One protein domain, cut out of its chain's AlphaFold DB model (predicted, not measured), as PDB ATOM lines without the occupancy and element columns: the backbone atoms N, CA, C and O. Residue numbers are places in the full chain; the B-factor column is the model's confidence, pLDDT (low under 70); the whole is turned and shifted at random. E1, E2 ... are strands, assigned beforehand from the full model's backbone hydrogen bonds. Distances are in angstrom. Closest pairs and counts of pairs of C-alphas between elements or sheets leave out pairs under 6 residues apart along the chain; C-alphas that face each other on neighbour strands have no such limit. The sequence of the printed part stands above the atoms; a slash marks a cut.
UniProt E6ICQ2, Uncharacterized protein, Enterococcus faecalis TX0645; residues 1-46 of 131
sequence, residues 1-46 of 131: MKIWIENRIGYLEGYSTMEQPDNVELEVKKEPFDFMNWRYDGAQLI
ATOM      1  N   MET A   1     -35.540  43.628 -29.116       91.00
ATOM      2  CA  MET A   1     -34.341  43.712 -29.980       91.00
ATOM      3  C   MET A   1     -33.684  42.352 -30.021       91.00
ATOM      4  O   MET A   1     -33.765  41.640 -29.028       91.00
ATOM      5  N   LYS A   2     -33.068  41.990 -31.144       93.75
ATOM      6  CA  LYS A   2     -32.345  40.725 -31.272       93.75
ATOM      7  C   LYS A   2     -30.875  40.939 -30.955       93.75
ATOM      8  O   LYS A   2     -30.297  41.920 -31.424       93.75
ATOM      9  N   ILE A   3     -30.312  40.044 -30.159       95.19
ATOM     10  CA  ILE A   3     -28.885  40.001 -29.856       95.19
ATOM     11  C   ILE A   3     -28.376  38.568 -29.975       95.19
ATOM     12  O   ILE A   3     -29.145  37.620 -29.817       95.19
ATOM     13  N   TRP A   4     -27.079  38.426 -30.213       95.88
ATOM     14  CA  TRP A   4     -26.389  37.143 -30.276       95.88
ATOM     15  C   TRP A   4     -25.347  37.080 -29.170       95.88
ATOM     16  O   TRP A   4     -24.468  37.943 -29.105       95.88
ATOM     17  N   ILE A   5     -25.452  36.068 -28.315       94.88
ATOM     18  CA  ILE A   5     -24.550  35.851 -27.178       94.88
ATOM     19  C   ILE A   5     -23.892  34.479 -27.279       94.88
ATOM     20  O   ILE A   5     -24.441  33.570 -27.906       94.88
ATOM     21  N   GLU A   6     -22.733  34.313 -26.645       94.19
ATOM     22  CA  GLU A   6     -22.119  32.992 -26.515       94.19
ATOM     23  C   GLU A   6     -23.080  32.027 -25.809       94.19
ATOM     24  O   GLU A   6     -23.735  32.389 -24.827       94.19
ATOM     25  N   ASN A   7     -23.149  30.778 -26.278       92.25
ATOM     26  CA  ASN A   7     -23.950  29.736 -25.637       92.25
ATOM     27  C   ASN A   7     -23.279  29.218 -24.351       92.25
ATOM     28  O   ASN A   7     -22.852  28.063 -24.266       92.25
ATOM     29  N   ARG A   8     -23.133  30.093 -23.356       92.62
ATOM     30  CA  ARG A   8     -22.491  29.805 -22.075       92.62
ATOM     31  C   ARG A   8     -23.363  30.314 -20.936       92.62
ATOM     32  O   ARG A   8     -23.576  31.514 -20.800       92.62
ATOM     33  N   ILE A   9     -23.845  29.396 -20.097       92.69
ATOM     34  CA  ILE A   9     -24.557  29.747 -18.861       92.69
ATOM     35  C   ILE A   9     -23.614  30.560 -17.970       92.69
ATOM     36  O   ILE A   9     -22.506  30.113 -17.676       92.69
ATOM     37  N   GLY A  10     -24.062  31.731 -17.527       91.56
ATOM     38  CA  GLY A  10     -23.236  32.648 -16.750       91.56
ATOM     39  C   GLY A  10     -23.622  34.107 -16.954       91.56
ATOM     40  O   GLY A  10     -24.646  34.413 -17.565       91.56
ATOM     41  N   TYR A  11     -22.812  35.002 -16.394       91.75
ATOM     42  CA  TYR A  11     -22.965  36.435 -16.619       91.75
ATOM     43  C   TYR A  11     -22.575  36.798 -18.043       91.75
ATOM     44  O   TYR A  11     -21.702  36.174 -18.645       91.75
ATOM     45  N   LEU A  12     -23.262  37.792 -18.586       92.12
ATOM     46  CA  LEU A  12     -23.011  38.275 -19.926       92.12
ATOM     47  C   LEU A  12     -21.617  38.914 -19.967       92.12
ATOM     48  O   LEU A  12     -21.307  39.801 -19.177       92.12
ATOM     49  N   GLU A  13     -20.778  38.460 -20.893       88.56
ATOM     50  CA  GLU A  13     -19.453  39.050 -21.146       88.56
ATOM     51  C   GLU A  13     -19.495  40.039 -22.326       88.56
ATOM     52  O   GLU A  13     -18.658  40.931 -22.441       88.56
ATOM     53  N   GLY A  14     -20.515  39.919 -23.180       90.88
ATOM     54  CA  GLY A  14     -20.773  40.792 -24.318       90.88
ATOM     55  C   GLY A  14     -21.872  40.226 -25.219       90.88
ATOM     56  O   GLY A  14     -22.316  39.093 -25.043       90.88
ATOM     57  N   TYR A  15     -22.326  41.019 -26.188       93.88
ATOM     58  CA  TYR A  15     -23.286  40.575 -27.199       93.88
ATOM     59  C   TYR A  15     -23.014  41.238 -28.553       93.88
ATOM     60  O   TYR A  15     -22.418  42.312 -28.629       93.88
ATOM     61  N   SER A  16     -23.493  40.611 -29.626       92.62
ATOM     62  CA  SER A  16     -23.523  41.181 -30.975       92.62
ATOM     63  C   SER A  16     -24.945  41.590 -31.356       92.62
ATOM     64  O   SER A  16     -25.914  40.941 -30.964       92.62
ATOM     65  N   THR A  17     -25.085  42.655 -32.144       92.88
ATOM     66  CA  THR A  17     -26.355  43.069 -32.779       92.88
ATOM     67  C   THR A  17     -26.537  42.480 -34.179       92.88
ATOM     68  O   THR A  17     -27.545  42.738 -34.835       92.88
ATOM     69  N   MET A  18     -25.563  41.696 -34.640       93.88
ATOM     70  CA  MET A  18     -25.583  40.945 -35.893       93.88
ATOM     71  C   MET A  18     -25.417  39.453 -35.609       93.88
ATOM     72  O   MET A  18     -24.783  39.080 -34.619       93.88
ATOM     73  N   GLU A  19     -25.929  38.614 -36.507       93.50
ATOM     74  CA  GLU A  19     -25.754  37.165 -36.443       93.50
ATOM     75  C   GLU A  19     -24.268  36.793 -36.357       93.50
ATOM     76  O   GLU A  19     -23.426  37.349 -37.066       93.50
ATOM     77  N   GLN A  20     -23.942  35.892 -35.431       91.50
ATOM     78  CA  GLN A  20     -22.597  35.363 -35.231       91.50
ATOM     79  C   GLN A  20     -22.658  33.834 -35.313       91.50
ATOM     80  O   GLN A  20     -23.583  33.249 -34.741       91.50
ATOM     81  N   PRO A  21     -21.698  33.181 -35.993       90.31
ATOM     82  CA  PRO A  21     -21.559  31.730 -35.939       90.31
ATOM     83  C   PRO A  21     -21.457  31.254 -34.485       90.31
ATOM     84  O   PRO A  21     -20.825  31.919 -33.670       90.31
ATOM     85  N   ASP A  22     -22.082  30.120 -34.170       89.44
ATOM     86  CA  ASP A  22     -22.015  29.446 -32.862       89.44
ATOM     87  C   ASP A  22     -22.608  30.210 -31.651       89.44
ATOM     88  O   ASP A  22     -22.581  29.702 -30.526       89.44
ATOM     89  N   ASN A  23     -23.232  31.375 -31.870       93.88
ATOM     90  CA  ASN A  23     -23.951  32.137 -30.843       93.88
ATOM     91  C   ASN A  23     -25.463  31.865 -30.859       93.88
ATOM     92  O   ASN A  23     -26.056  31.533 -31.886       93.88
ATOM     93  N   VAL A  24     -26.114  32.073 -29.712       94.00
ATOM     94  CA  VAL A  24     -27.570  31.944 -29.563       94.00
ATOM     95  C   VAL A  24     -28.241  33.290 -29.825       94.00
ATOM     96  O   VAL A  24     -27.870  34.299 -29.222       94.00
ATOM     97  N   GLU A  25     -29.249  33.297 -30.701       95.06
ATOM     98  CA  GLU A  25     -30.141  34.443 -30.900       95.06
ATOM     99  C   GLU A  25     -31.118  34.557 -29.722       95.06
ATOM    100  O   GLU A  25     -31.851  33.617 -29.417       95.06
ATOM    101  N   LEU A  26     -31.173  35.734 -29.099       93.81
ATOM    102  CA  LEU A  26     -32.141  36.064 -28.058       93.81
ATOM    103  C   LEU A  26     -32.874  37.360 -28.393       93.81
ATOM    104  O   LEU A  26     -32.267  38.371 -28.757       93.81
ATOM    105  N   GLU A  27     -34.191  37.354 -28.205       93.19
ATOM    106  CA  GLU A  27     -34.996  38.569 -28.260       93.19
ATOM    107  C   GLU A  27     -35.148  39.171 -26.859       93.19
ATOM    108  O   GLU A  27     -35.827  38.628 -25.990       93.19
ATOM    109  N   VAL A  28     -34.521  40.327 -26.639       90.50
ATOM    110  CA  VAL A  28     -34.553  41.043 -25.359       90.50
ATOM    111  C   VAL A  28     -35.437  42.287 -25.434       90.50
ATOM    112  O   VAL A  28     -35.493  42.985 -26.450       90.50
ATOM    113  N   LYS A  29     -36.145  42.587 -24.340       88.62
ATOM    114  CA  LYS A  29     -37.027  43.769 -24.238       88.62
ATOM    115  C   LYS A  29     -36.263  45.065 -23.960       88.62
ATOM    116  O   LYS A  29     -36.736  46.135 -24.328       88.62
ATOM    117  N   LYS A  30     -35.108  44.961 -23.303       88.19
ATOM    118  CA  LYS A  30     -34.230  46.069 -22.924       88.19
ATOM    119  C   LYS A  30     -32.801  45.709 -23.312       88.19
ATOM    120  O   LYS A  30     -32.406  44.556 -23.172       88.19
ATOM    121  N   GLU A  31     -32.062  46.695 -23.791       89.44
ATOM    122  CA  GLU A  31     -30.652  46.548 -24.131       89.44
ATOM    123  C   GLU A  31     -29.797  46.350 -22.863       89.44
ATOM    124  O   GLU A  31     -29.908  47.159 -21.930       89.44
ATOM    125  N   PRO A  32     -28.973  45.287 -22.790       89.44
ATOM    126  CA  PRO A  32     -28.165  44.985 -21.615       89.44
ATOM    127  C   PRO A  32     -26.832  45.749 -21.655       89.44
ATOM    128  O   PRO A  32     -25.799  45.197 -22.014       89.44
ATOM    129  N   PHE A  33     -26.854  47.040 -21.308       88.12
ATOM    130  CA  PHE A  33     -25.642  47.877 -21.238       88.12
ATOM    131  C   PHE A  33     -24.730  47.542 -20.046       88.12
ATOM    132  O   PHE A  33     -23.548  47.870 -20.049       88.12
ATOM    133  N   ASP A  34     -25.288  46.916 -19.015       89.12
ATOM    134  CA  ASP A  34     -24.644  46.563 -17.757       89.12
ATOM    135  C   ASP A  34     -24.397  45.052 -17.680       89.12
ATOM    136  O   ASP A  34     -25.021  44.361 -16.883       89.12
ATOM    137  N   PHE A  35     -23.508  44.526 -18.532       90.38
ATOM    138  CA  PHE A  35     -23.360  43.083 -18.786       90.38
ATOM    139  C   PHE A  35     -23.293  42.203 -17.521       90.38
ATOM    140  O   PHE A  35     -23.986  41.194 -17.437       90.38
ATOM    141  N   MET A  36     -22.557  42.634 -16.492       87.31
ATOM    142  CA  MET A  36     -22.388  41.890 -15.231       87.31
ATOM    143  C   MET A  36     -23.670  41.760 -14.393       87.31
ATOM    144  O   MET A  36     -23.713  40.955 -13.470       87.31
ATOM    145  N   ASN A  37     -24.723  42.509 -14.722       91.81
ATOM    146  CA  ASN A  37     -26.043  42.391 -14.100       91.81
ATOM    147  C   ASN A  37     -27.001  41.526 -14.925       91.81
ATOM    148  O   ASN A  37     -28.167  41.402 -14.566       91.81
ATOM    149  N   TRP A  38     -26.556  40.961 -16.047       93.06
ATOM    150  CA  TRP A  38     -27.366  40.090 -16.888       93.06
ATOM    151  C   TRP A  38     -26.782  38.689 -16.890       93.06
ATOM    152  O   TRP A  38     -25.608  38.492 -17.187       93.06
ATOM    153  N   ARG A  39     -27.616  37.700 -16.576       93.25
ATOM    154  CA  ARG A  39     -27.226  36.294 -16.509       93.25
ATOM    155  C   ARG A  39     -28.019  35.484 -17.520       93.25
ATOM    156  O   ARG A  39     -29.248  35.536 -17.531       93.25
ATOM    157  N   TYR A  40     -27.318  34.727 -18.354       93.62
ATOM    158  CA  TYR A  40     -27.916  33.751 -19.251       93.62
ATOM    159  C   TYR A  40     -28.109  32.425 -18.511       93.62
ATOM    160  O   TYR A  40     -27.162  31.882 -17.937       93.62
ATOM    161  N   ASP A  41     -29.339  31.911 -18.495       92.69
ATOM    162  CA  ASP A  41     -29.706  30.655 -17.822       92.69
ATOM    163  C   ASP A  41     -29.775  29.436 -18.763       92.69
ATOM    164  O   ASP A  41     -30.128  28.342 -18.325       92.69
ATOM    165  N   GLY A  42     -29.424  29.613 -20.042       92.38
ATOM    166  CA  GLY A  42     -29.567  28.596 -21.091       92.38
ATOM    167  C   GLY A  42     -30.838  28.743 -21.937       92.38
ATOM    168  O   GLY A  42     -30.972  28.069 -22.955       92.38
ATOM    169  N   ALA A  43     -31.754  29.641 -21.564       91.31
ATOM    170  CA  ALA A  43     -32.966  29.939 -22.329       91.31
ATOM    171  C   ALA A  43     -33.173  31.444 -22.547       91.31
ATOM    172  O   ALA A  43     -33.579  31.859 -23.631       91.31
ATOM    173  N   GLN A  44     -32.883  32.269 -21.542       92.19
ATOM    174  CA  GLN A  44     -33.127  33.708 -21.568       92.19
ATOM    175  C   GLN A  44     -32.086  34.487 -20.763       92.19
ATOM    176  O   GLN A  44     -31.359  33.946 -19.929       92.19
ATOM    177  N   LEU A  45     -32.044  35.795 -21.007       92.88
ATOM    178  CA  LEU A  45     -31.280  36.734 -20.196       92.88
ATOM    179  C   LEU A  45     -32.135  37.272 -19.048       92.88
ATOM    180  O   LEU A  45     -33.201  37.851 -19.266       92.88
ATOM    181  N   ILE A  46     -31.632  37.107 -17.828       92.69
ATOM    182  CA  ILE A  46     -32.252  37.565 -16.585       92.69
ATOM    183  C   ILE A  46     -31.439  38.742 -16.050       92.69
ATOM    184  O   ILE A  46     -30.222  38.637 -15.925       92.69
TER     185      ILE A  46
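AT A GLANCE: This is residues 1 to 46 of the 131 residues of an uncharacterized protein of Enterococcus faecalis TX0645 (UniProt E6ICQ2). This is a compact knot of loops with little regular structure, in which two small strand patches stand apart: the hairpin E1 and E2, and short E3 with residues 10 to 11 and 45 to 46 paired along its two sides. The 46 printed residues hold three named strands, E1, E2, E3 in chain order, and no named helix; the class is all strand, with 13 residues in named elements. E1 and E2 form an antiparallel sheet; the radius of gyration of the C-alphas is 9.3 A, and the spans are 24 by 19 by 16 A.

IN THESE COORDINATES: Find C-alpha 2 at (-32.345, 40.725, -31.272); from there E1, residues 2 to 6, runs 13.7 A. E2, residues 23 to 27, runs 13.0 A. E3, residues 38 to 40, ends at (-27.916, 33.751, -19.251).

HOW THE PARTS SIT: In the hairpin E1 and E2, at 147 degrees, look for N 3 and O 26, 2.9 A apart, within hydrogen-bond range. E3 pairs with no named strand and is apart from E1 and E2.

THE WHOLE: The C-alphas farthest apart, of Pro 21 and Asn 37, are 24.7 A apart. The printed part has no cut. E1 to E2 is a long link, residues 7 to 22. No printed residue is under 70 in pLDDT.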